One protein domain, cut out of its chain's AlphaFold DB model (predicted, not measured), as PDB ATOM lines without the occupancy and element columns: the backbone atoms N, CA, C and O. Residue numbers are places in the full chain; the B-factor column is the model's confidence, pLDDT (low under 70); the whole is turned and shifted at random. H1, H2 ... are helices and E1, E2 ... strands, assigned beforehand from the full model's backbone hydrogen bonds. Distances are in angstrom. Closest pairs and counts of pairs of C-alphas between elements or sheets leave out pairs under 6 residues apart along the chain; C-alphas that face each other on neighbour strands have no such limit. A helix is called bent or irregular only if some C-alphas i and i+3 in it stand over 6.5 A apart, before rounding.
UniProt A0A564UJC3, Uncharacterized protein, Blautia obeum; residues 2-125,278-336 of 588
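AT A GLANCE: This is residues 2 to 125 and 278 to 336 of the 588 residues of an uncharacterized protein of Blautia obeum (UniProt A0A564UJC3). A rounded body of mostly crossed helices, with a small three-stranded sheet, E1 E2 E3, that H2, H6 and H8 only graze, has one long arm: residues 2 to 24, of which 2 to 19 belong to H1, stick out of it. The longest helix, H8, packs on edge strand E3, while H2, touching H3, H4 and H6, lies on the body's other side with H4 and H5 side by side. The printed part has 183 residues, with eight named helices and three named strands in the order H1 H2 H3 H4 E1 E2 H5 E3 H6 H7 H8; the sheet, E1 E2 E3, is antiparallel and the class mostly helix. The whole is only just compact, close to loose, with a radius of gyration of the C-alphas of 19.0 A, and spans 65 by 45 by 35 A; without the arm the body spans 44 by 34 by 32 A.

HOW THE PARTS SIT: E1, residues 94 to 96, and E2, residues 100 to 103, form an antiparallel hairpin; N 95 and O 102 are 2.9 A apart, within hydrogen-bond range. E3, residues 285 to 288, is antiparallel to E2, with N 101 and O 287 at 2.8 A. H8, residues 313 to 336, only grazes the sheet; its closest C-alphas to E3 are those of Val 332 and Pro 288, 6.4 A. H2, residues 50 to 67, is the hub and touches H6, residues 289 to 293, closest at C-alphas 55 and 292, 5.7 A; both only graze the sheet. Residues 53 to 57 of H2 touch H4, residues 78 to 87, at a steep tilt of 50 degrees, closest at C-alphas 53 and 85, 4.7 A. Residues 61 to 65 of H2 touch H3, residues 69 to 75, closest at C-alphas 65 and 72, 4.7 A. H5, residues 105 to 122, touches H4 at a shallow tilt of 16 degrees, opposite ways, closest at C-alphas 114 and 80, 6.8 A. H7, residues 305 to 308, is close to but not clearly touching H8, closest at C-alphas 308 and 316, 6.2 A. H1, residues 2 to 19, touches no helix. Every O i to N i+4 pair is within hydrogen-bond range in H1, H2, H4, H5, H6 and H8; irregular H3, with C-alphas 70 and 73 8.3 A apart, has 1 of 3, and 2 of 4 O i to N i+3 pairs; H7 is too short for an i+4 pair.

IN THESE COORDINATES: H8 is 34.9 A long, H2 26.2 A, H5 25.5 A and H1 25.4 A. H1 begins at C-alpha 2 (-99.491, -78.917, -69.981), and H8 ends at C-alpha 336 (-148.138, -83.610, -84.630).

THE WHOLE: The two farthest C-alphas, of Lys 2 and Glu 70, are 65.1 A apart. Residues 126 to 277 are not printed; C-alphas 125 and 278 are 17.8 A apart. The links H1 to H2 and H6 to H7 are long. pLDDT is under 70 at residues 2 to 38, 278, 282 and 305 to 314.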
ATOM      1  N   LYS A   2     -98.820 -79.221 -68.682       27.64
ATOM      2  CA  LYS A   2     -99.491 -78.917 -69.981       27.64
ATOM      3  C   LYS A   2     -99.214 -79.914 -71.125       27.64
ATOM      4  O   LYS A   2    -100.132 -80.270 -71.845       27.64
ATOM      5  N   LYS A   3     -97.974 -80.403 -71.266       29.38
ATOM      6  CA  LYS A   3     -97.601 -81.379 -72.313       29.38
ATOM      7  C   LYS A   3     -98.174 -82.783 -72.071       29.38
ATOM      8  O   LYS A   3     -98.560 -83.444 -73.021       29.38
ATOM      9  N   ILE A   4     -98.282 -83.190 -70.805       38.78
ATOM     10  CA  ILE A   4     -98.865 -84.478 -70.392       38.78
ATOM     11  C   ILE A   4    -100.386 -84.433 -70.543       38.78
ATOM     12  O   ILE A   4    -100.974 -85.383 -71.034       38.78
ATOM     13  N   LEU A   5    -101.010 -83.293 -70.222       34.25
ATOM     14  CA  LEU A   5    -102.435 -83.076 -70.453       34.25
ATOM     15  C   LEU A   5    -102.773 -83.142 -71.951       34.25
ATOM     16  O   LEU A   5    -103.737 -83.793 -72.316       34.25
ATOM     17  N   CYS A   6    -101.958 -82.533 -72.823       34.97
ATOM     18  CA  CYS A   6    -102.138 -82.636 -74.276       34.97
ATOM     19  C   CYS A   6    -101.914 -84.059 -74.807       34.97
ATOM     20  O   CYS A   6    -102.632 -84.474 -75.710       34.97
ATOM     21  N   PHE A   7    -100.957 -84.804 -74.243       40.09
ATOM     22  CA  PHE A   7    -100.707 -86.195 -74.623       40.09
ATOM     23  C   PHE A   7    -101.849 -87.116 -74.177       40.09
ATOM     24  O   PHE A   7    -102.338 -87.900 -74.976       40.09
ATOM     25  N   MET A   8    -102.349 -86.950 -72.950       39.53
ATOM     26  CA  MET A   8    -103.524 -87.664 -72.436       39.53
ATOM     27  C   MET A   8    -104.792 -87.301 -73.210       39.53
ATOM     28  O   MET A   8    -105.582 -88.186 -73.507       39.53
ATOM     29  N   LEU A   9    -104.976 -86.033 -73.602       38.38
ATOM     30  CA  LEU A   9    -106.108 -85.622 -74.437       38.38
ATOM     31  C   LEU A   9    -106.027 -86.258 -75.831       38.38
ATOM     32  O   LEU A   9    -107.032 -86.755 -76.322       38.38
ATOM     33  N   ALA A  10    -104.841 -86.287 -76.450       41.12
ATOM     34  CA  ALA A  10    -104.619 -86.930 -77.746       41.12
ATOM     35  C   ALA A  10    -104.773 -88.461 -77.675       41.12
ATOM     36  O   ALA A  10    -105.322 -89.070 -78.592       41.12
ATOM     37  N   LEU A  11    -104.355 -89.077 -76.568       37.84
ATOM     38  CA  LEU A  11    -104.552 -90.497 -76.285       37.84
ATOM     39  C   LEU A  11    -106.047 -90.811 -76.081       37.84
ATOM     40  O   LEU A  11    -106.571 -91.732 -76.687       37.84
ATOM     41  N   LEU A  12    -106.783 -89.997 -75.321       39.81
ATOM     42  CA  LEU A  12    -108.233 -90.144 -75.120       39.81
ATOM     43  C   LEU A  12    -109.055 -89.878 -76.392       39.81
ATOM     44  O   LEU A  12    -110.088 -90.516 -76.599       39.81
ATOM     45  N   LEU A  13    -108.606 -88.957 -77.249       39.41
ATOM     46  CA  LEU A  13    -109.200 -88.703 -78.566       39.41
ATOM     47  C   LEU A  13    -108.919 -89.851 -79.546       39.41
ATOM     48  O   LEU A  13    -109.821 -90.232 -80.285       39.41
ATOM     49  N   SER A  14    -107.718 -90.438 -79.513       37.72
ATOM     50  CA  SER A  14    -107.374 -91.599 -80.348       37.72
ATOM     51  C   SER A  14    -108.071 -92.882 -79.881       37.72
ATOM     52  O   SER A  14    -108.594 -93.622 -80.713       37.72
ATOM     53  N   PHE A  15    -108.204 -93.100 -78.571       36.34
ATOM     54  CA  PHE A  15    -109.020 -94.192 -78.036       36.34
ATOM     55  C   PHE A  15    -110.504 -94.013 -78.370       36.34
ATOM     56  O   PHE A  15    -111.100 -94.974 -78.833       36.34
ATOM     57  N   ASN A  16    -111.073 -92.800 -78.276       34.09
ATOM     58  CA  ASN A  16    -112.439 -92.545 -78.762       34.09
ATOM     59  C   ASN A  16    -112.588 -92.848 -80.258       34.09
ATOM     60  O   ASN A  16    -113.580 -93.449 -80.651       34.09
ATOM     61  N   SER A  17    -111.615 -92.488 -81.100       30.95
ATOM     62  CA  SER A  17    -111.693 -92.804 -82.532       30.95
ATOM     63  C   SER A  17    -111.583 -94.298 -82.842       30.95
ATOM     64  O   SER A  17    -112.176 -94.736 -83.818       30.95
ATOM     65  N   VAL A  18    -110.878 -95.085 -82.021       33.34
ATOM     66  CA  VAL A  18    -110.686 -96.531 -82.241       33.34
ATOM     67  C   VAL A  18    -111.830 -97.350 -81.636       33.34
ATOM     68  O   VAL A  18    -112.315 -98.277 -82.278       33.34
ATOM     69  N   THR A  19    -112.338 -96.994 -80.451       29.89
ATOM     70  CA  THR A  19    -113.490 -97.692 -79.852       29.89
ATOM     71  C   THR A  19    -114.811 -97.324 -80.517       29.89
ATOM     72  O   THR A  19    -115.700 -98.168 -80.585       29.89
ATOM     73  N   CYS A  20    -114.943 -96.113 -81.070       29.62
ATOM     74  CA  CYS A  20    -116.114 -95.761 -81.870       29.62
ATOM     75  C   CYS A  20    -116.079 -96.364 -83.282       29.62
ATOM     76  O   CYS A  20    -117.138 -96.476 -83.872       29.62
ATOM     77  N   TYR A  21    -114.932 -96.801 -83.820       27.64
ATOM     78  CA  TYR A  21    -114.883 -97.441 -85.150       27.64
ATOM     79  C   TYR A  21    -115.288 -98.922 -85.136       27.64
ATOM     80  O   TYR A  21    -115.695 -99.453 -86.158       27.64
ATOM     81  N   VAL A  22    -115.195 -99.595 -83.984       29.00
ATOM     82  CA  VAL A  22    -115.549-101.025 -83.851       29.00
ATOM     83  C   VAL A  22    -117.016-101.222 -83.422       29.00
ATOM     84  O   VAL A  22    -117.538-102.328 -83.497       29.00
ATOM     85  N   TYR A  23    -117.710-100.141 -83.043       28.08
ATOM     86  CA  TYR A  23    -119.164-100.110 -82.805       28.08
ATOM     87  C   TYR A  23    -119.910 -99.056 -83.639       28.08
ATOM     88  O   TYR A  23    -121.112 -98.867 -83.461       28.08
ATOM     89  N   ALA A  24    -119.229 -98.390 -84.570       26.14
ATOM     90  CA  ALA A  24    -119.905 -97.726 -85.668       26.14
ATOM     91  C   ALA A  24    -120.248 -98.802 -86.704       26.14
ATOM     92  O   ALA A  24    -119.467 -99.087 -87.605       26.14
ATOM     93  N   GLU A  25    -121.456 -99.363 -86.602       30.50
ATOM     94  CA  GLU A  25    -122.265 -99.486 -87.821       30.50
ATOM     95  C   GLU A  25    -122.135 -98.149 -88.556       30.50
ATOM     96  O   GLU A  25    -122.153 -97.125 -87.874       30.50
ATOM     97  N   ASP A  26    -121.920 -98.136 -89.872       27.27
ATOM     98  CA  ASP A  26    -121.712 -96.921 -90.666       27.27
ATOM     99  C   ASP A  26    -122.809 -95.866 -90.410       27.27
ATOM    100  O   ASP A  26    -123.755 -95.694 -91.176       27.27
ATOM    101  N   PHE A  27    -122.666 -95.083 -89.340       31.75
ATOM    102  CA  PHE A  27    -123.399 -93.860 -89.083       31.75
ATOM    103  C   PHE A  27    -122.724 -92.798 -89.941       31.75
ATOM    104  O   PHE A  27    -122.124 -91.833 -89.455       31.75
ATOM    105  N   SER A  28    -122.798 -92.990 -91.259       29.64
ATOM    106  CA  SER A  28    -122.615 -91.903 -92.198       29.64
ATOM    107  C   SER A  28    -123.746 -90.921 -91.915       29.64
ATOM    108  O   SER A  28    -124.890 -91.120 -92.315       29.64
ATOM    109  N   GLY A  29    -123.437 -89.890 -91.130       28.34
ATOM    110  CA  GLY A  29    -124.332 -88.784 -90.832       28.34
ATOM    111  C   GLY A  29    -124.643 -88.000 -92.103       28.34
ATOM    112  O   GLY A  29    -124.124 -86.908 -92.320       28.34
ATOM    113  N   SER A  30    -125.513 -88.554 -92.942       32.84
ATOM    114  CA  SER A  30    -126.365 -87.768 -93.817       32.84
ATOM    115  C   SER A  30    -127.269 -86.919 -92.923       32.84
ATOM    116  O   SER A  30    -127.733 -87.373 -91.877       32.84
ATOM    117  N   SER A  31    -127.568 -85.686 -93.331       37.69
ATOM    118  CA  SER A  31    -128.439 -84.738 -92.606       37.69
ATOM    119  C   SER A  31    -129.901 -85.204 -92.439       37.69
ATOM    120  O   SER A  31    -130.779 -84.417 -92.075       37.69
ATOM    121  N   THR A  32    -130.169 -86.475 -92.734       43.12
ATOM    122  CA  THR A  32    -131.461 -87.154 -92.796       43.12
ATOM    123  C   THR A  32    -131.679 -88.162 -91.662       43.12
ATOM    124  O   THR A  32    -132.795 -88.651 -91.538       43.12
ATOM    125  N   ASP A  33    -130.672 -88.445 -90.829       52.56
ATOM    126  CA  ASP A  33    -130.750 -89.506 -89.817       52.56
ATOM    127  C   ASP A  33    -131.681 -89.160 -88.638       52.56
ATOM    128  O   ASP A  33    -131.485 -88.165 -87.927       52.56
ATOM    129  N   TYR A  34    -132.709 -89.988 -88.421       55.56
ATOM    130  CA  TYR A  34    -133.548 -89.929 -87.226       55.56
ATOM    131  C   TYR A  34    -133.047 -90.944 -86.200       55.56
ATOM    132  O   TYR A  34    -133.323 -92.133 -86.314       55.56
ATOM    133  N   GLY A  35    -132.379 -90.468 -85.147       59.50
ATOM    134  CA  GLY A  35    -131.963 -91.337 -84.047       59.50
ATOM    135  C   GLY A  35    -133.135 -92.123 -83.447       59.50
ATOM    136  O   GLY A  35    -134.197 -91.560 -83.152       59.50
ATOM    137  N   THR A  36    -132.932 -93.424 -83.249       61.41
ATOM    138  CA  THR A  36    -133.881 -94.301 -82.557       61.41
ATOM    139  C   THR A  36    -133.961 -93.895 -81.081       61.41
ATOM    140  O   THR A  36    -132.925 -93.784 -80.419       61.41
ATOM    141  N   PRO A  37    -135.155 -93.631 -80.522       62.34
ATOM    142  CA  PRO A  37    -135.271 -93.211 -79.136       62.34
ATOM    143  C   PRO A  37    -134.965 -94.388 -78.207       62.34
ATOM    144  O   PRO A  37    -135.266 -95.542 -78.506       62.34
ATOM    145  N   SER A  38    -134.408 -94.095 -77.032       59.34
ATOM    146  CA  SER A  38    -133.940 -95.100 -76.062       59.34
ATOM    147  C   SER A  38    -135.038 -96.014 -75.492       59.34
ATOM    148  O   SER A  38    -134.752 -96.979 -74.779       59.34
ATOM    149  N   ASN A  39    -136.306 -95.709 -75.767       72.06
ATOM    150  CA  ASN A  39    -137.475 -96.484 -75.368       72.06
ATOM    151  C   ASN A  39    -138.142 -97.254 -76.520       72.06
ATOM    152  O   ASN A  39    -139.103 -97.973 -76.237       72.06
ATOM    153  N   ALA A  40    -137.674 -97.128 -77.768       72.50
ATOM    154  CA  ALA A  40    -138.204 -97.923 -78.870       72.50
ATOM    155  C   ALA A  40    -137.893 -99.410 -78.652       72.50
ATOM    156  O   ALA A  40    -136.795 -99.782 -78.234       72.50
ATOM    157  N   LYS A  41    -138.888-100.259 -78.904       80.12
ATOM    158  CA  LYS A  41    -138.800-101.714 -78.777       80.12
ATOM    159  C   LYS A  41    -138.854-102.372 -80.153       80.12
ATOM    160  O   LYS A  41    -139.558-101.854 -81.017       80.12
ATOM    161  N   PRO A  42    -138.177-103.508 -80.362       83.19
ATOM    162  CA  PRO A  42    -138.281-104.258 -81.611       83.19
ATOM    163  C   PRO A  42    -139.715-104.724 -81.860       83.19
ATOM    164  O   PRO A  42    -140.423-105.077 -80.913       83.19
ATOM    165  N   ILE A  43    -140.136-104.733 -83.125       81.38
ATOM    166  CA  ILE A  43    -141.348-105.464 -83.512       81.38
ATOM    167  C   ILE A  43    -141.040-106.969 -83.540       81.38
ATOM    168  O   ILE A  43    -139.916-107.368 -83.826       81.38
ATOM    169  N   THR A  44    -142.022-107.814 -83.229       79.56
ATOM    170  CA  THR A  44    -141.823-109.272 -83.100       79.56
ATOM    171  C   THR A  44    -142.689-110.055 -84.077       79.56
ATOM    172  O   THR A  44    -143.719-109.556 -84.524       79.56
ATOM    173  N   GLU A  45    -142.338-111.313 -84.350       72.81
ATOM    174  CA  GLU A  45    -143.222-112.244 -85.065       72.81
ATOM    175  C   GLU A  45    -144.460-112.562 -84.214       72.81
ATOM    176  O   GLU A  45    -144.446-113.429 -83.340       72.81
ATOM    177  N   SER A  46    -145.547-111.822 -84.436       74.06
ATOM    178  CA  SER A  46    -146.839-112.073 -83.807       74.06
ATOM    179  C   SER A  46    -147.987-111.645 -84.729       74.06
ATOM    180  O   SER A  46    -147.798-110.774 -85.584       74.06
ATOM    181  N   PRO A  47    -149.206-112.183 -84.532       74.31
ATOM    182  CA  PRO A  47    -150.389-111.748 -85.282       74.31
ATOM    183  C   PRO A  47    -150.686-110.244 -85.153       74.31
ATOM    184  O   PRO A  47    -151.354-109.664 -86.004       74.31
ATOM    185  N   GLU A  48    -150.196-109.601 -84.087       76.06
ATOM    186  CA  GLU A  48    -150.315-108.156 -83.873       76.06
ATOM    187  C   GLU A  48    -149.474-107.359 -84.883       76.06
ATOM    188  O   GLU A  48    -149.932-106.335 -85.396       76.06
ATOM    189  N   TYR A  49    -148.278-107.854 -85.219       81.81
ATOM    190  CA  TYR A  49    -147.328-107.171 -86.097       81.81
ATOM    191  C   TYR A  49    -147.332-107.670 -87.545       81.81
ATOM    192  O   TYR A  49    -146.783-106.986 -88.400       81.81
ATOM    193  N   GLU A  50    -148.004-108.772 -87.879       83.25
ATOM    194  CA  GLU A  50    -148.108-109.266 -89.266       83.25
ATOM    195  C   GLU A  50    -148.639-108.183 -90.231       83.25
ATOM    196  O   GLU A  50    -148.106-107.956 -91.320       83.25
ATOM    197  N   LYS A  51    -149.645-107.415 -89.789       86.06
ATOM    198  CA  LYS A  51    -150.164-106.270 -90.550       86.06
ATOM    199  C   LYS A  51    -149.116-105.161 -90.711       86.06
ATOM    200  O   LYS A  51    -149.042-104.539 -91.766       86.06
ATOM    201  N   VAL A  52    -148.318-104.911 -89.676       86.50
ATOM    202  CA  VAL A  52    -147.268-103.883 -89.665       86.50
ATOM    203  C   VAL A  52    -146.158-104.244 -90.646       86.50
ATOM    204  O   VAL A  52    -145.781-103.398 -91.450       86.50
ATOM    205  N   GLN A  53    -145.710-105.500 -90.657       88.50
ATOM    206  CA  GLN A  53    -144.708-106.015 -91.600       88.50
ATOM    207  C   GLN A  53    -145.148-105.790 -93.053       88.50
ATOM    208  O   GLN A  53    -144.422-105.199 -93.855       88.50
ATOM    209  N   LYS A  54    -146.387-106.180 -93.380       89.06
ATOM    210  CA  LYS A  54    -146.981-105.965 -94.707       89.06
ATOM    211  C   LYS A  54    -147.102-104.483 -95.067       89.06
ATOM    212  O   LYS A  54    -146.916-104.093 -96.220       89.06
ATOM    213  N   ASN A  55    -147.426-103.647 -94.089       89.31
ATOM    214  CA  ASN A  55    -147.567-102.218 -94.315       89.31
ATOM    215  C   ASN A  55    -146.209-101.532 -94.502       89.31
ATOM    216  O   ASN A  55    -146.114-100.646 -95.341       89.31
ATOM    217  N   ILE A  56    -145.149-101.974 -93.818       89.31
ATOM    218  CA  ILE A  56    -143.775-101.508 -94.063       89.31
ATOM    219  C   ILE A  56    -143.352-101.842 -95.495       89.31
ATOM    220  O   ILE A  56    -142.904-100.949 -96.209       89.31
ATOM    221  N   ASP A  57    -143.576-103.078 -95.952       90.75
ATOM    222  CA  ASP A  57    -143.372-103.463 -97.356       90.75
ATOM    223  C   ASP A  57    -144.168-102.563 -98.311       90.75
ATOM    224  O   ASP A  57    -143.614-102.018 -99.263       90.75
ATOM    225  N   THR A  58    -145.441-102.302 -98.007       88.62
ATOM    226  CA  THR A  58    -146.288-101.409 -98.814       88.62
ATOM    227  C   THR A  58    -145.718 -99.991 -98.906       88.62
ATOM    228  O   THR A  58    -145.691 -99.413 -99.994       88.62
ATOM    229  N   VAL A  59    -145.238 -99.427 -97.794       86.44
ATOM    230  CA  VAL A  59    -144.639 -98.085 -97.770       86.44
ATOM    231  C   VAL A  59    -143.324 -98.047 -98.545       86.44
ATOM    232  O   VAL A  59    -143.135 -97.158 -99.375       86.44
ATOM    233  N   MET A  60    -142.437 -99.022 -98.340       86.88
ATOM    234  CA  MET A  60    -141.159 -99.078 -99.058       86.88
ATOM    235  C   MET A  60    -141.384 -99.256-100.563       86.88
ATOM    236  O   MET A  60    -140.810 -98.521-101.368       86.88
ATOM    237  N   LYS A  61    -142.314-100.135-100.950       85.44
ATOM    238  CA  LYS A  61    -142.752-100.294-102.339       85.44
ATOM    239  C   LYS A  61    -143.284 -98.990-102.924       85.44
ATOM    240  O   LYS A  61    -142.975 -98.683-104.075       85.44
ATOM    241  N   ALA A  62    -144.056 -98.213-102.161       82.56
ATOM    242  CA  ALA A  62    -144.566 -96.918-102.610       82.56
ATOM    243  C   ALA A  62    -143.429 -95.918-102.873       82.56
ATOM    244  O   ALA A  62    -143.446 -95.253-103.909       82.56
ATOM    245  N   PHE A  63    -142.402 -95.867-102.015       81.31
ATOM    246  CA  PHE A  63    -141.228 -95.016-102.242       81.31
ATOM    247  C   PHE A  63    -140.486 -95.381-103.527       81.31
ATOM    248  O   PHE A  63    -140.236 -94.508-104.357       81.31
ATOM    249  N   PHE A  64    -140.204 -96.665-103.754       79.38
ATOM    250  CA  PHE A  64    -139.559 -97.098-104.997       79.38
ATOM    251  C   PHE A  64    -140.450 -96.906-106.227       79.38
ATOM    252  O   PHE A  64    -139.959 -96.528-107.289       79.38
ATOM    253  N   THR A  65    -141.762 -97.103-106.088       78.88
ATOM    254  CA  THR A  65    -142.728 -96.872-107.172       78.88
ATOM    255  C   THR A  65    -142.746 -95.409-107.586       78.88
ATOM    256  O   THR A  65    -142.724 -95.117-108.776       78.88
ATOM    257  N   ALA A  66    -142.723 -94.486-106.629       76.75
ATOM    258  CA  ALA A  66    -142.626 -93.063-106.916       76.75
ATOM    259  C   ALA A  66    -141.314 -92.703-107.618       76.75
ATOM    260  O   ALA A  66    -141.309 -91.862-108.509       76.75
ATOM    261  N   ILE A  67    -140.211 -93.359-107.232       73.75
ATOM    262  CA  ILE A  67    -138.883 -93.152-107.816       73.75
ATOM    263  C   ILE A  67    -138.760 -93.785-109.217       73.75
ATOM    264  O   ILE A  67    -137.939 -93.321-110.002       73.75
ATOM    265  N   ARG A  68    -139.547 -94.800-109.584       72.12
ATOM    266  CA  ARG A  68    -139.630 -95.306-110.970       72.12
ATOM    267  C   ARG A  68    -140.983 -95.961-111.266       72.12
ATOM    268  O   ARG A  68    -141.077 -97.191-111.271       72.12
ATOM    269  N   PRO A  69    -142.023 -95.180-111.603       72.31
ATOM    270  CA  PRO A  69    -143.375 -95.724-111.776       72.31
ATOM    271  C   PRO A  69    -143.480 -96.677-112.974       72.31
ATOM    272  O   PRO A  69    -144.177 -97.685-112.926       72.31
ATOM    273  N   GLU A  70    -142.723 -96.389-114.027       71.50
ATOM    274  CA  GLU A  70    -142.609 -97.158-115.272       71.50
ATOM    275  C   GLU A  70    -142.085 -98.597-115.096       71.50
ATOM    276  O   GLU A  70    -142.449 -99.473-115.879       71.50
ATOM    277  N   TYR A  71    -141.277 -98.860-114.059       72.31
ATOM    278  CA  TYR A  71    -140.659-100.172-113.808       72.31
ATOM    279  C   TYR A  71    -140.943-100.717-112.407       72.31
ATOM    280  O   TYR A  71    -140.355-101.720-112.012       72.31
ATOM    281  N   ALA A  72    -141.852-100.099-111.654       72.31
ATOM    282  CA  ALA A  72    -142.077-100.394-110.242       72.31
ATOM    283  C   ALA A  72    -142.338-101.882-109.945       72.31
ATOM    284  O   ALA A  72    -141.780-102.432-108.999       72.31
ATOM    285  N   SER A  73    -143.146-102.555-110.770       73.94
ATOM    286  CA  SER A  73    -143.454-103.983-110.605       73.94
ATOM    287  C   SER A  73    -142.293-104.910-110.964       73.94
ATOM    288  O   SER A  73    -142.214-106.005-110.418       73.94
ATOM    289  N   ALA A  74    -141.402-104.483-111.861       73.88
ATOM    290  CA  ALA A  74    -140.191-105.225-112.191       73.88
ATOM    291  C   ALA A  74    -139.117-105.020-111.116       73.88
ATOM    292  O   ALA A  74    -138.424-105.967-110.764       73.88
ATOM    293  N   LEU A  75    -139.014-103.803-110.571       75.56
ATOM    294  CA  LEU A  75    -138.047-103.429-109.539       75.56
ATOM    295  C   LEU A  75    -138.389-104.015-108.165       75.56
ATOM    296  O   LEU A  75    -137.480-104.432-107.454       75.56
ATOM    297  N   TRP A  76    -139.677-104.069-107.804       84.88
ATOM    298  CA  TRP A  76    -140.163-104.546-106.506       84.88
ATOM    299  C   TRP A  76    -141.084-105.766-106.654       84.88
ATOM    300  O   TRP A  76    -142.317-105.647-106.698       84.88
ATOM    301  N   GLY A  77    -140.458-106.941-106.748       85.12
ATOM    302  CA  GLY A  77    -141.123-108.242-106.847       85.12
ATOM    303  C   GLY A  77    -141.333-108.949-105.503       85.12
ATOM    304  O   GLY A  77    -140.946-108.447-104.445       85.12
ATOM    305  N   ASP A  78    -141.916-110.147-105.565       87.44
ATOM    306  CA  ASP A  78    -142.286-110.945-104.387       87.44
ATOM    307  C   ASP A  78    -141.083-111.282-103.495       87.44
ATOM    308  O   ASP A  78    -141.211-111.275-102.275       87.44
ATOM    309  N   ASP A  79    -139.899-111.502-104.071       88.19
ATOM    310  CA  ASP A  79    -138.681-111.797-103.305       88.19
ATOM    311  C   ASP A  79    -138.286-110.645-102.369       88.19
ATOM    312  O   ASP A  79    -137.892-110.877-101.223       88.19
ATOM    313  N   ILE A  80    -138.421-109.398-102.833       90.12
ATOM    314  CA  ILE A  80    -138.126-108.208-102.024       90.12
ATOM    315  C   ILE A  80    -139.232-108.003-100.990       90.12
ATOM    316  O   ILE A  80    -138.927-107.778 -99.821       90.12
ATOM    317  N   SER A  81    -140.501-108.159-101.379       90.88
ATOM    318  CA  SER A  81    -141.623-108.070-100.437       90.88
ATOM    319  C   SER A  81    -141.521-109.098 -99.309       90.88
ATOM    320  O   SER A  81    -141.652-108.745 -98.136       90.88
ATOM    321  N   ASN A  82    -141.211-110.353 -99.633       92.00
ATOM    322  CA  ASN A  82    -141.027-111.420 -98.650       92.00
ATOM    323  C   ASN A  82    -139.831-111.139 -97.732       92.00
ATOM    324  O   ASN A  82    -139.915-111.362 -96.523       92.00
ATOM    325  N   TYR A  83    -138.733-110.614 -98.285       92.81
ATOM    326  CA  TYR A  83    -137.584-110.183 -97.492       92.81
ATOM    327  C   TYR A  83    -137.965-109.073 -96.510       92.81
ATOM    328  O   TYR A  83    -137.713-109.208 -95.317       92.81
ATOM    329  N   VAL A  84    -138.623-108.004 -96.971       90.94
ATOM    330  CA  VAL A  84    -138.987-106.881 -96.095       90.94
ATOM    331  C   VAL A  84    -139.912-107.336 -94.970       90.94
ATOM    332  O   VAL A  84    -139.705-106.975 -93.813       90.94
ATOM    333  N   GLN A  85    -140.907-108.164 -95.284       91.50
ATOM    334  CA  GLN A  85    -141.850-108.649 -94.280       91.50
ATOM    335  C   GLN A  85    -141.151-109.531 -93.232       91.50
ATOM    336  O   GLN A  85    -141.288-109.273 -92.037       91.50
ATOM    337  N   SER A  86    -140.341-110.503 -93.664       88.19
ATOM    338  CA  SER A  86    -139.677-111.458 -92.761       88.19
ATOM    339  C   SER A  86    -138.502-110.883 -91.968       88.19
ATOM    340  O   SER A  86    -138.262-111.304 -90.841       88.19
ATOM    341  N   GLU A  87    -137.767-109.919 -92.516       90.25
ATOM    342  CA  GLU A  87    -136.577-109.365 -91.861       90.25
ATOM    343  C   GLU A  87    -136.885-108.145 -90.996       90.25
ATOM    344  O   GLU A  87    -136.078-107.784 -90.144       90.25
ATOM    345  N   SER A  88    -138.063-107.532 -91.141       86.69
ATOM    346  CA  SER A  88    -138.454-106.366 -90.333       86.69
ATOM    347  C   SER A  88    -138.467-106.625 -88.815       86.69
ATOM    348  O   SER A  88    -138.271-105.700 -88.033       86.69
ATOM    349  N   VAL A  89    -138.653-107.878 -88.393       81.75
ATOM    350  CA  VAL A  89    -138.664-108.330 -86.985       81.75
ATOM    351  C   VAL A  89    -137.306-108.793 -86.458       81.75
ATOM    352  O   VAL A  89    -137.183-109.104 -85.273       81.75
ATOM    353  N   LYS A  90    -136.291-108.887 -87.320       81.12
ATOM    354  CA  LYS A  90    -134.957-109.384 -86.961       81.12
ATOM    355  C   LYS A  90    -134.008-108.230 -86.702       81.12
ATOM    356  O   LYS A  90    -134.236-107.134 -87.197       81.12
ATOM    357  N   ASP A  91    -132.969-108.477 -85.908       77.19
ATOM    358  CA  ASP A  91    -131.820-107.577 -85.720       77.19
ATOM    359  C   ASP A  91    -132.181-106.109 -85.434       77.19
ATOM    360  O   ASP A  91    -131.460-105.184 -85.797       77.19
ATOM    361  N   ASN A  92    -133.322-105.877 -84.775       79.94
ATOM    362  CA  ASN A  92    -133.878-104.543 -84.524       79.94
ATOM    363  C   ASN A  92    -134.043-103.690 -85.800       79.94
ATOM    364  O   ASN A  92    -134.041-102.460 -85.730       79.94
ATOM    365  N   ASN A  93    -134.230-104.343 -86.953       83.69
ATOM    366  CA  ASN A  93    -134.427-103.723 -88.260       83.69
ATOM    367  C   ASN A  93    -135.606-102.754 -88.256       83.69
ATOM    368  O   ASN A  93    -135.552-101.703 -88.900       83.69
ATOM    369  N   VAL A  94    -136.657-103.086 -87.503       85.94
ATOM    370  CA  VAL A  94    -137.744-102.164 -87.206       85.94
ATOM    371  C   VAL A  94    -138.039-102.145 -85.713       85.94
ATOM    372  O   VAL A  94    -138.230-103.172 -85.059       85.94
ATOM    373  N   THR A  95    -138.113-100.937 -85.162       85.69
ATOM    374  CA  THR A  95    -138.486-100.701 -83.766       85.69
ATOM    375  C   THR A  95    -139.637 -99.707 -83.670       85.69
ATOM    376  O   THR A  95    -139.934 -98.971 -84.612       85.69
ATOM    377  N   THR A  96    -140.328 -99.680 -82.535       85.12
ATOM    378  CA  THR A  96    -141.423 -98.751 -82.271       85.12
ATOM    379  C   THR A  96    -141.434 -98.272 -80.827       85.12
ATOM    380  O   THR A  96    -141.210 -99.040 -79.894       85.12
ATOM    381  N   ASP A  97    -141.721 -96.988 -80.633       80.94
ATOM    382  CA  ASP A  97    -141.984 -96.384 -79.320       80.94
ATOM    383  C   ASP A  97    -143.495 -96.246 -79.028       80.94
ATOM    384  O   ASP A  97    -143.884 -95.649 -78.023       80.94
ATOM    385  N   GLY A  98    -144.345 -96.780 -79.915       82.25
ATOM    386  CA  GLY A  98    -145.806 -96.656 -79.893       82.25
ATOM    387  C   GLY A  98    -146.360 -95.455 -80.668       82.25
ATOM    388  O   GLY A  98    -147.523 -95.483 -81.067       82.25
ATOM    389  N   ASN A  99    -145.549 -94.430 -80.937       81.69
ATOM    390  CA  ASN A  99    -145.941 -93.254 -81.726       81.69
ATOM    391  C   ASN A  99    -145.363 -93.284 -83.143       81.69
ATOM    392  O   ASN A  99    -145.966 -92.755 -84.081       81.69
ATOM    393  N   TYR A 100    -144.196 -93.899 -83.298       86.06
ATOM    394  CA  TYR A 100    -143.466 -94.008 -84.548       86.06
ATOM    395  C   TYR A 100    -142.933 -95.427 -84.735       86.06
ATOM    396  O   TYR A 100    -142.677 -96.154 -83.771       86.06
ATOM    397  N   TYR A 101    -142.744 -95.797 -85.996       87.56
ATOM    398  CA  TYR A 101    -141.876 -96.889 -86.406       87.56
ATOM    399  C   TYR A 101    -140.554 -96.313 -86.910       87.56
ATOM    400  O   TYR A 101    -140.539 -95.313 -87.633       87.56
ATOM    401  N   TYR A 102    -139.464 -96.955 -86.516       87.44
ATOM    402  CA  TYR A 102    -138.096 -96.614 -86.875       87.44
ATOM    403  C   TYR A 102    -137.528 -97.776 -87.674       87.44
ATOM    404  O   TYR A 102    -137.456 -98.889 -87.158       87.44
ATOM    405  N   ILE A 103    -137.173 -97.514 -88.925       87.56
ATOM    406  CA  ILE A 103    -136.561 -98.472 -89.843       87.56
ATOM    407  C   ILE A 103    -135.059 -98.191 -89.836       87.56
ATOM    408  O   ILE A 103    -134.654 -97.051 -90.087       87.56
ATOM    409  N   SER A 104    -134.254 -99.202 -89.516       84.88
ATOM    410  CA  SER A 104    -132.809 -99.041 -89.358       84.88
ATOM    411  C   SER A 104    -132.107 -98.781 -90.694       84.88
ATOM    412  O   SER A 104    -132.508 -99.302 -91.739       84.88
ATOM    413  N   ALA A 105    -131.022 -98.007 -90.656       81.25
ATOM    414  CA  ALA A 105    -130.173 -97.751 -91.819       81.25
ATOM    415  C   ALA A 105    -129.647 -99.061 -92.428       81.25
ATOM    416  O   ALA A 105    -129.725 -99.247 -93.638       81.25
ATOM    417  N   ASN A 106    -129.214-100.014 -91.597       82.31
ATOM    418  CA  ASN A 106    -128.763-101.330 -92.060       82.31
ATOM    419  C   ASN A 106    -129.853-102.085 -92.826       82.31
ATOM    420  O   ASN A 106    -129.589-102.662 -93.883       82.31
ATOM    421  N   PHE A 107    -131.094-102.042 -92.344       87.75
ATOM    422  CA  PHE A 107    -132.193-102.688 -93.042       87.75
ATOM    423  C   PHE A 107    -132.479-102.019 -94.388       87.75
ATOM    424  O   PHE A 107    -132.656-102.708 -95.392       87.75
ATOM    425  N   ILE A 108    -132.449-100.685 -94.435       85.94
ATOM    426  CA  ILE A 108    -132.603 -99.910 -95.674       85.94
ATOM    427  C   ILE A 108    -131.477-100.227 -96.662       85.94
ATOM    428  O   ILE A 108    -131.752-100.429 -97.843       85.94
ATOM    429  N   ASN A 109    -130.239-100.362 -96.189       86.06
ATOM    430  CA  ASN A 109    -129.090-100.726 -97.018       86.06
ATOM    431  C   ASN A 109    -129.273-102.104 -97.645       86.06
ATOM    432  O   ASN A 109    -129.073-102.269 -98.847       86.06
ATOM    433  N   ASN A 110    -129.745-103.078 -96.871       88.56
ATOM    434  CA  ASN A 110    -130.009-104.411 -97.397       88.56
ATOM    435  C   ASN A 110    -131.176-104.423 -98.403       88.56
ATOM    436  O   ASN A 110    -131.135-105.161 -99.389       88.56
ATOM    437  N   ILE A 111    -132.207-103.597 -98.189       88.81
ATOM    438  CA  ILE A 111    -133.296-103.407 -99.161       88.81
ATOM    439  C   ILE A 111    -132.748-102.787-100.452       88.81
ATOM    440  O   ILE A 111    -133.025-103.306-101.533       88.81
ATOM    441  N   ASN A 112    -131.947-101.723-100.348       86.88
ATOM    442  CA  ASN A 112    -131.288-101.086-101.487       86.88
ATOM    443  C   ASN A 112    -130.453-102.093-102.271       86.88
ATOM    444  O   ASN A 112    -130.613-102.183-103.486       86.88
ATOM    445  N   GLN A 113    -129.637-102.896-101.585       85.75
ATOM    446  CA  GLN A 113    -128.819-103.921-102.225       85.75
ATOM    447  C   GLN A 113    -129.682-104.901-103.018       85.75
ATOM    448  O   GLN A 113    -129.412-105.147-104.188       85.75
ATOM    449  N   LYS A 114    -130.779-105.396-102.436       87.94
ATOM    450  CA  LYS A 114    -131.699-106.297-103.145       87.94
ATOM    451  C   LYS A 114    -132.359-105.656-104.361       87.94
ATOM    452  O   LYS A 114    -132.546-106.327-105.374       87.94
ATOM    453  N   VAL A 115    -132.715-104.376-104.275       85.50
ATOM    454  CA  VAL A 115    -133.262-103.632-105.416       85.50
ATOM    455  C   VAL A 115    -132.198-103.465-106.508       85.50
ATOM    456  O   VAL A 115    -132.507-103.693-107.678       85.50
ATOM    457  N   GLN A 116    -130.952-103.134-106.151       83.00
ATOM    458  CA  GLN A 116    -129.841-103.047-107.110       83.00
ATOM    459  C   GLN A 116    -129.546-104.399-107.759       83.00
ATOM    460  O   GLN A 116    -129.490-104.483-108.986       83.00
ATOM    461  N   ASP A 117    -129.461-105.470-106.974       81.81
ATOM    462  CA  ASP A 117    -129.257-106.829-107.474       81.81
ATOM    463  C   ASP A 117    -130.335-107.201-108.501       81.81
ATOM    464  O   ASP A 117    -130.023-107.710-109.579       81.81
ATOM    465  N   ASN A 118    -131.599-106.879-108.213       83.69
ATOM    466  CA  ASN A 118    -132.705-107.118-109.136       83.69
ATOM    467  C   ASN A 118    -132.589-106.276-110.423       83.69
ATOM    468  O   ASN A 118    -132.850-106.775-111.516       83.69
ATOM    469  N   ILE A 119    -132.129-105.025-110.340       79.50
ATOM    470  CA  ILE A 119    -131.842-104.200-111.527       79.50
ATOM    471  C   ILE A 119    -130.773-104.842-112.406       79.50
ATOM    472  O   ILE A 119    -130.936-104.910-113.624       79.50
ATOM    473  N   HIS A 120    -129.690-105.323-111.800       80.88
ATOM    474  CA  HIS A 120    -128.609-105.975-112.531       80.88
ATOM    475  C   HIS A 120    -129.102-107.251-113.224       80.88
ATOM    476  O   HIS A 120    -128.789-107.470-114.394       80.88
ATOM    477  N   VAL A 121    -129.959-108.032-112.554       79.88
ATOM    478  CA  VAL A 121    -130.638-109.196-113.145       79.88
ATOM    479  C   VAL A 121    -131.493-108.795-114.347       79.88
ATOM    480  O   VAL A 121    -131.409-109.444-115.390       79.88
ATOM    481  N   LEU A 122    -132.282-107.723-114.238       79.69
ATOM    482  CA  LEU A 122    -133.132-107.230-115.329       79.69
ATOM    483  C   LEU A 122    -132.325-106.725-116.534       79.69
ATOM    484  O   LEU A 122    -132.727-106.945-117.676       79.69
ATOM    485  N   ASP A 123    -131.181-106.078-116.299       79.56
ATOM    486  CA  ASP A 123    -130.238-105.689-117.355       79.56
ATOM    487  C   ASP A 123    -129.350-106.867-117.838       79.56
ATOM    488  O   ASP A 123    -128.550-106.706-118.766       79.56
ATOM    489  N   GLY A 124    -129.479-108.051-117.231       84.25
ATOM    490  CA  GLY A 124    -128.816-109.285-117.649       84.25
ATOM    491  C   GLY A 124    -127.342-109.395-117.257       84.25
ATOM    492  O   GLY A 124    -126.558-109.963-118.022       84.25
ATOM    493  N   TYR A 125    -126.929-108.861-116.102       85.00
ATOM    494  CA  TYR A 125    -125.556-108.993-115.598       85.00
ATOM    495  C   TYR A 125    -125.443-109.202-114.085       85.00
ATOM    496  O   TYR A 125    -126.320-108.863-113.299       85.00
ATOM    497  N   PRO A 278    -132.399 -95.285-108.134       68.81
ATOM    498  CA  PRO A 278    -131.702 -94.680-107.011       68.81
ATOM    499  C   PRO A 278    -131.886 -95.485-105.726       68.81
ATOM    500  O   PRO A 278    -132.915 -96.141-105.540       68.81
ATOM    501  N   ASN A 279    -130.918 -95.380-104.824       78.81
ATOM    502  CA  ASN A 279    -131.035 -95.954-103.492       78.81
ATOM    503  C   ASN A 279    -131.985 -95.102-102.639       78.81
ATOM    504  O   ASN A 279    -132.053 -93.880-102.797       78.81
ATOM    505  N   LEU A 280    -132.704 -95.725-101.709       77.69
ATOM    506  CA  LEU A 280    -133.233 -94.998-100.559       77.69
ATOM    507  C   LEU A 280    -132.054 -94.469 -99.723       77.69
ATOM    508  O   LEU A 280    -130.991 -95.092 -99.717       77.69
ATOM    509  N   PRO A 281    -132.207 -93.337 -99.023       70.69
ATOM    510  CA  PRO A 281    -131.132 -92.769 -98.225       70.69
ATOM    511  C   PRO A 281    -130.635 -93.768 -97.175       70.69
ATOM    512  O   PRO A 281    -131.428 -94.435 -96.517       70.69
ATOM    513  N   PHE A 282    -129.312 -93.823 -97.011       63.94
ATOM    514  CA  PHE A 282    -128.579 -94.687 -96.074       63.94
ATOM    515  C   PHE A 282    -128.712 -94.207 -94.614       63.94
ATOM    516  O   PHE A 282    -127.722 -94.049 -93.903       63.94
ATOM    517  N   SER A 283    -129.922 -93.872 -94.168       70.69
ATOM    518  CA  SER A 283    -130.176 -93.287 -92.850       70.69
ATOM    519  C   SER A 283    -131.435 -93.854 -92.213       70.69
ATOM    520  O   SER A 283    -132.297 -94.392 -92.903       70.69
ATOM    521  N   ASN A 284    -131.553 -93.748 -90.887       79.12
ATOM    522  CA  ASN A 284    -132.729 -94.272 -90.202       79.12
ATOM    523  C   ASN A 284    -133.980 -93.508 -90.644       79.12
ATOM    524  O   ASN A 284    -134.030 -92.275 -90.584       79.12
ATOM    525  N   ILE A 285    -135.023 -94.240 -91.036       83.62
ATOM    526  CA  ILE A 285    -136.307 -93.665 -91.441       83.62
ATOM    527  C   ILE A 285    -137.278 -93.745 -90.267       83.62
ATOM    528  O   ILE A 285    -137.497 -94.806 -89.689       83.62
ATOM    529  N   ARG A 286    -137.923 -92.620 -89.947       86.75
ATOM    530  CA  ARG A 286    -138.979 -92.552 -88.931       86.75
ATOM    531  C   ARG A 286    -140.328 -92.257 -89.571       86.75
ATOM    532  O   ARG A 286    -140.501 -91.199 -90.177       86.75
ATOM    533  N   ILE A 287    -141.305 -93.134 -89.354       84.62
ATOM    534  CA  ILE A 287    -142.665 -93.005 -89.897       84.62
ATOM    535  C   ILE A 287    -143.687 -93.046 -88.756       84.62
ATOM    536  O   ILE A 287    -143.637 -93.958 -87.931       84.62
ATOM    537  N   PRO A 288    -144.621 -92.082 -88.664       85.88
ATOM    538  CA  PRO A 288    -145.684 -92.121 -87.661       85.88
ATOM    539  C   PRO A 288    -146.528 -93.399 -87.720       85.88
ATOM    540  O   PRO A 288    -146.880 -93.870 -88.805       85.88
ATOM    541  N   VAL A 289    -146.925 -93.910 -86.547       87.25
ATOM    542  CA  VAL A 289    -147.726 -95.141 -86.407       87.25
ATOM    543  C   VAL A 289    -149.022 -95.069 -87.217       87.25
ATOM    544  O   VAL A 289    -149.452 -96.078 -87.763       87.25
ATOM    545  N   THR A 290    -149.616 -93.878 -87.339       85.94
ATOM    546  CA  THR A 290    -150.847 -93.618 -88.098       85.94
ATOM    547  C   THR A 290    -150.723 -94.088 -89.548       85.94
ATOM    548  O   THR A 290    -151.576 -94.827 -90.036       85.94
ATOM    549  N   TYR A 291    -149.609 -93.752 -90.203       84.88
ATOM    550  CA  TYR A 291    -149.389 -94.045 -91.621       84.88
ATOM    551  C   TYR A 291    -148.938 -95.484 -91.879       84.88
ATOM    552  O   TYR A 291    -149.216 -96.030 -92.942       84.88
ATOM    553  N   ILE A 292    -148.289 -96.130 -90.903       85.94
ATOM    554  CA  ILE A 292    -147.965 -97.560 -90.994       85.94
ATOM    555  C   ILE A 292    -149.176 -98.419 -90.644       85.94
ATOM    556  O   ILE A 292    -149.411 -99.422 -91.297       85.94
ATOM    557  N   ASN A 293    -149.996 -98.056 -89.661       83.88
ATOM    558  CA  ASN A 293    -151.159 -98.863 -89.280       83.88
ATOM    559  C   ASN A 293    -152.315 -98.736 -90.291       83.88
ATOM    560  O   ASN A 293    -153.119 -99.674 -90.423       83.88
ATOM    561  N   ASN A 294    -152.384 -97.609 -91.010       81.69
ATOM    562  CA  ASN A 294    -153.323 -97.358 -92.097       81.69
ATOM    563  C   ASN A 294    -152.629 -96.707 -93.307       81.69
ATOM    564  O   ASN A 294    -152.634 -95.489 -93.472       81.69
ATOM    565  N   THR A 295    -152.082 -97.533 -94.199       79.69
ATOM    566  CA  THR A 295    -151.367 -97.068 -95.399       79.69
ATOM    567  C   THR A 295    -152.246 -96.294 -96.383       79.69
ATOM    568  O   THR A 295    -151.716 -95.578 -97.219       79.69
ATOM    569  N   ASN A 296    -153.579 -96.373 -96.278       80.50
ATOM    570  CA  ASN A 296    -154.492 -95.578 -97.110       80.50
ATOM    571  C   ASN A 296    -154.488 -94.082 -96.749       80.50
ATOM    572  O   ASN A 296    -154.973 -93.265 -97.524       80.50
ATOM    573  N   GLU A 297    -153.992 -93.727 -95.561       76.81
ATOM    574  CA  GLU A 297    -153.831 -92.337 -95.120       76.81
ATOM    575  C   GLU A 297    -152.439 -91.784 -95.438       76.81
ATOM    576  O   GLU A 297    -152.179 -90.609 -95.177       76.81
ATOM    577  N   LEU A 298    -151.540 -92.615 -95.978       80.12
ATOM    578  CA  LEU A 298    -150.213 -92.190 -96.397       80.12
ATOM    579  C   LEU A 298    -150.359 -91.210 -97.577       80.12
ATOM    580  O   LEU A 298    -150.884 -91.602 -98.618       80.12
ATOM    581  N   PRO A 299    -149.917 -89.946 -97.444       78.12
ATOM    582  CA  PRO A 299    -149.911 -88.998 -98.553       78.12
ATOM    583  C   PRO A 299    -149.084 -89.529 -99.721       78.12
ATOM    584  O   PRO A 299    -148.052 -90.157 -99.497       78.12
ATOM    585  N   ASP A 300    -149.471 -89.219-100.954       77.12
ATOM    586  CA  ASP A 300    -148.684 -89.630-102.114       77.12
ATOM    587  C   ASP A 300    -147.267 -89.044-102.042       77.12
ATOM    588  O   ASP A 300    -147.064 -87.847-101.807       77.12
ATOM    589  N   PHE A 301    -146.273 -89.910-102.233       76.31
ATOM    590  CA  PHE A 301    -144.901 -89.497-102.479       76.31
ATOM    591  C   PHE A 301    -144.741 -89.354-103.991       76.31
ATOM    592  O   PHE A 301    -144.749 -90.350-104.705       76.31
ATOM    593  N   ASP A 302    -144.652 -88.119-104.482       70.94
ATOM    594  CA  ASP A 302    -144.415 -87.835-105.899       70.94
ATOM    595  C   ASP A 302    -142.993 -87.308-106.087       70.94
ATOM    596  O   ASP A 302    -142.556 -86.373-105.403       70.94
ATOM    597  N   PHE A 303    -142.265 -87.919-107.018       70.88
ATOM    598  CA  PHE A 303    -140.910 -87.532-107.357       70.88
ATOM    599  C   PHE A 303    -140.871 -86.953-108.775       70.88
ATOM    600  O   PHE A 303    -141.195 -87.609-109.759       70.88
ATOM    601  N   ASN A 304    -140.424 -85.700-108.897       71.25
ATOM    602  CA  ASN A 304    -140.388 -85.009-110.183       71.25
ATOM    603  C   ASN A 304    -139.140 -85.395-111.003       71.25
ATOM    604  O   ASN A 304    -138.061 -84.820-110.814       71.25
ATOM    605  N   PHE A 305    -139.310 -86.321-111.952       65.00
ATOM    606  CA  PHE A 305    -138.255 -86.776-112.871       65.00
ATOM    607  C   PHE A 305    -137.771 -85.721-113.853       65.00
ATOM    608  O   PHE A 305    -136.592 -85.726-114.207       65.00
ATOM    609  N   ASP A 306    -138.631 -84.792-114.268       67.81
ATOM    610  CA  ASP A 306    -138.269 -83.773-115.257       67.81
ATOM    611  C   ASP A 306    -137.113 -82.893-114.755       67.81
ATOM    612  O   ASP A 306    -136.293 -82.410-115.538       67.81
ATOM    613  N   LYS A 307    -136.981 -82.741-113.430       64.62
ATOM    614  CA  LYS A 307    -135.871 -82.022-112.780       64.62
ATOM    615  C   LYS A 307    -134.541 -82.781-112.772       64.62
ATOM    616  O   LYS A 307    -133.541 -82.206-112.337       64.62
ATOM    617  N   LEU A 308    -134.517 -84.044-113.191       60.12
ATOM    618  CA  LEU A 308    -133.327 -84.897-113.201       60.12
ATOM    619  C   LEU A 308    -132.717 -85.100-114.589       60.12
ATOM    620  O   LEU A 308    -131.617 -85.643-114.691       60.12
ATOM    621  N   ILE A 309    -133.397 -84.667-115.653       67.00
ATOM    622  CA  ILE A 309    -132.908 -84.840-117.022       67.00
ATOM    623  C   ILE A 309    -131.551 -84.135-117.174       67.00
ATOM    624  O   ILE A 309    -131.427 -82.936-116.930       67.00
ATOM    625  N   GLY A 310    -130.529 -84.892-117.585       62.31
ATOM    626  CA  GLY A 310    -129.170 -84.384-117.803       62.31
ATOM    627  C   GLY A 310    -128.312 -84.224-116.543       62.31
ATOM    628  O   GLY A 310    -127.205 -83.700-116.652       62.31
ATOM    629  N   LYS A 311    -128.787 -84.661-115.369       66.94
ATOM    630  CA  LYS A 311    -127.998 -84.686-114.128       66.94
ATOM    631  C   LYS A 311    -127.146 -85.952-114.015       66.94
ATOM    632  O   LYS A 311    -127.494 -86.998-114.558       66.94
ATOM    633  N   THR A 312    -126.039 -85.854-113.285       68.25
ATOM    634  CA  THR A 312    -125.195 -87.004-112.920       68.25
ATOM    635  C   THR A 312    -125.898 -87.914-111.906       68.25
ATOM    636  O   THR A 312    -126.791 -87.471-111.184       68.25
ATOM    637  N   GLU A 313    -125.481 -89.180-111.797       65.25
ATOM    638  CA  GLU A 313    -126.058 -90.137-110.832       65.25
ATOM    639  C   GLU A 313    -125.979 -89.625-109.383       65.25
ATOM    640  O   GLU A 313    -126.954 -89.712-108.638       65.25
ATOM    641  N   ASN A 314    -124.865 -88.988-109.009       66.62
ATOM    642  CA  ASN A 314    -124.688 -88.413-107.676       66.62
ATOM    643  C   ASN A 314    -125.659 -87.246-107.405       66.62
ATOM    644  O   ASN A 314    -126.240 -87.126-106.324       66.62
ATOM    645  N   GLU A 315    -125.892 -86.391-108.404       70.50
ATOM    646  CA  GLU A 315    -126.882 -85.318-108.300       70.50
ATOM    647  C   GLU A 315    -128.309 -85.873-108.242       70.50
ATOM    648  O   GLU A 315    -129.149 -85.329-107.525       70.50
ATOM    649  N   ILE A 316    -128.601 -86.950-108.972       71.06
ATOM    650  CA  ILE A 316    -129.888 -87.648-108.906       71.06
ATOM    651  C   ILE A 316    -130.125 -88.184-107.490       71.06
ATOM    652  O   ILE A 316    -131.169 -87.881-106.908       71.06
ATOM    653  N   GLN A 317    -129.143 -88.883-106.915       74.62
ATOM    654  CA  GLN A 317    -129.219 -89.429-105.559       74.62
ATOM    655  C   GLN A 317    -129.435 -88.324-104.517       74.62
ATOM    656  O   GLN A 317    -130.380 -88.380-103.735       74.62
ATOM    657  N   THR A 318    -128.657 -87.241-104.597       75.81
ATOM    658  CA  THR A 318    -128.783 -86.097-103.678       75.81
ATOM    659  C   THR A 318    -130.184 -85.469-103.709       75.81
ATOM    660  O   THR A 318    -130.723 -85.070-102.675       75.81
ATOM    661  N   ASN A 319    -130.805 -85.365-104.892       73.00
ATOM    662  CA  ASN A 319    -132.164 -84.820-105.006       73.00
ATOM    663  C   ASN A 319    -133.216 -85.755-104.397       73.00
ATOM    664  O   ASN A 319    -134.224 -85.278-103.872       73.00
ATOM    665  N   ILE A 320    -133.001 -87.066-104.467       75.38
ATOM    666  CA  ILE A 320    -133.917 -88.069-103.917       75.38
ATOM    667  C   ILE A 320    -133.850 -88.080-102.406       75.38
ATOM    668  O   ILE A 320    -134.898 -87.973-101.771       75.38
ATOM    669  N   ASP A 321    -132.645 -88.069-101.844       78.81
ATOM    670  CA  ASP A 321    -132.436 -87.970-100.402       78.81
ATOM    671  C   ASP A 321    -133.141 -86.727 -99.839       78.81
ATOM    672  O   ASP A 321    -133.899 -86.807 -98.870       78.81
ATOM    673  N   ALA A 322    -132.972 -85.573-100.498       77.94
ATOM    674  CA  ALA A 322    -133.625 -84.329-100.098       77.94
ATOM    675  C   ALA A 322    -135.160 -84.395-100.203       77.94
ATOM    676  O   ALA A 322    -135.865 -83.903 -99.316       77.94
ATOM    677  N   THR A 323    -135.688 -84.999-101.271       78.62
ATOM    678  CA  THR A 323    -137.136 -85.092-101.519       78.62
ATOM    679  C   THR A 323    -137.805 -86.057-100.544       78.62
ATOM    680  O   THR A 323    -138.826 -85.709 -99.946       78.62
ATOM    681  N   LEU A 324    -137.208 -87.228-100.312       80.75
ATOM    682  CA  LEU A 324    -137.713 -88.191 -99.340       80.75
ATOM    683  C   LEU A 324    -137.649 -87.621 -97.923       80.75
ATOM    684  O   LEU A 324    -138.626 -87.722 -97.183       80.75
ATOM    685  N   LYS A 325    -136.558 -86.938 -97.557       81.06
ATOM    686  CA  LYS A 325    -136.464 -86.268 -96.256       81.06
ATOM    687  C   LYS A 325    -137.583 -85.245 -96.064       81.06
ATOM    688  O   LYS A 325    -138.238 -85.242 -95.025       81.06
ATOM    689  N   ALA A 326    -137.820 -84.390 -97.060       80.94
ATOM    690  CA  ALA A 326    -138.877 -83.384 -96.994       80.94
ATOM    691  C   ALA A 326    -140.264 -84.022 -96.823       80.94
ATOM    692  O   ALA A 326    -141.084 -83.523 -96.048       80.94
ATOM    693  N   TYR A 327    -140.503 -85.140 -97.507       82.88
ATOM    694  CA  TYR A 327    -141.728 -85.917 -97.381       82.88
ATOM    695  C   TYR A 327    -141.880 -86.540 -95.982       82.88
ATOM    696  O   TYR A 327    -142.903 -86.332 -95.329       82.88
ATOM    697  N   LEU A 328    -140.853 -87.216 -95.460       85.19
ATOM    698  CA  LEU A 328    -140.869 -87.809 -94.116       85.19
ATOM    699  C   LEU A 328    -141.048 -86.743 -93.018       85.19
ATOM    700  O   LEU A 328    -141.865 -86.913 -92.110       85.19
ATOM    701  N   ASP A 329    -140.368 -85.596 -93.133       82.19
ATOM    702  CA  ASP A 329    -140.562 -84.443 -92.241       82.19
ATOM    703  C   ASP A 329    -142.005 -83.917 -92.296       82.19
ATOM    704  O   ASP A 329    -142.562 -83.499 -91.275       82.19
ATOM    705  N   HIS A 330    -142.624 -83.924 -93.479       83.81
ATOM    706  CA  HIS A 330    -144.016 -83.525 -93.652       83.81
ATOM    707  C   HIS A 330    -144.980 -84.502 -92.966       83.81
ATOM    708  O   HIS A 330    -145.883 -84.044 -92.262       83.81
ATOM    709  N   LEU A 331    -144.748 -85.817 -93.058       82.38
ATOM    710  CA  LEU A 331    -145.537 -86.819 -92.325       82.38
ATOM    711  C   LEU A 331    -145.488 -86.585 -90.813       82.38
ATOM    712  O   LEU A 331    -146.519 -86.587 -90.139       82.38
ATOM    713  N   VAL A 332    -144.296 -86.330 -90.270       81.56
ATOM    714  CA  VAL A 332    -144.124 -86.046 -88.838       81.56
ATOM    715  C   VAL A 332    -144.872 -84.771 -88.438       81.56
ATOM    716  O   VAL A 332    -145.534 -84.741 -87.398       81.56
ATOM    717  N   LYS A 333    -144.811 -83.715 -89.260       81.38
ATOM    718  CA  LYS A 333    -145.547 -82.464 -89.009       81.38
ATOM    719  C   LYS A 333    -147.057 -82.682 -88.983       81.38
ATOM    720  O   LYS A 333    -147.692 -82.244 -88.026       81.38
ATOM    721  N   LEU A 334    -147.612 -83.373 -89.980       79.12
ATOM    722  CA  LEU A 334    -149.048 -83.664 -90.053       79.12
ATOM    723  C   LEU A 334    -149.526 -84.453 -88.831       79.12
ATOM    724  O   LEU A 334    -150.535 -84.092 -88.215       79.12
ATOM    725  N   ASN A 335    -148.759 -85.467 -88.429       76.94
ATOM    726  CA  ASN A 335    -149.069 -86.277 -87.257       76.94
ATOM    727  C   ASN A 335    -149.120 -85.431 -85.969       76.94
ATOM    728  O   ASN A 335    -150.048 -85.561 -85.172       76.94
ATOM    729  N   ASN A 336    -148.184 -84.493 -85.802       71.50
ATOM    730  CA  ASN A 336    -148.138 -83.610 -84.630       71.50
ATOM    731  C   ASN A 336    -149.266 -82.563 -84.606       71.50
ATOM    732  O   ASN A 336    -149.649 -82.099 -83.534       71.50
TER     733      ASN A 336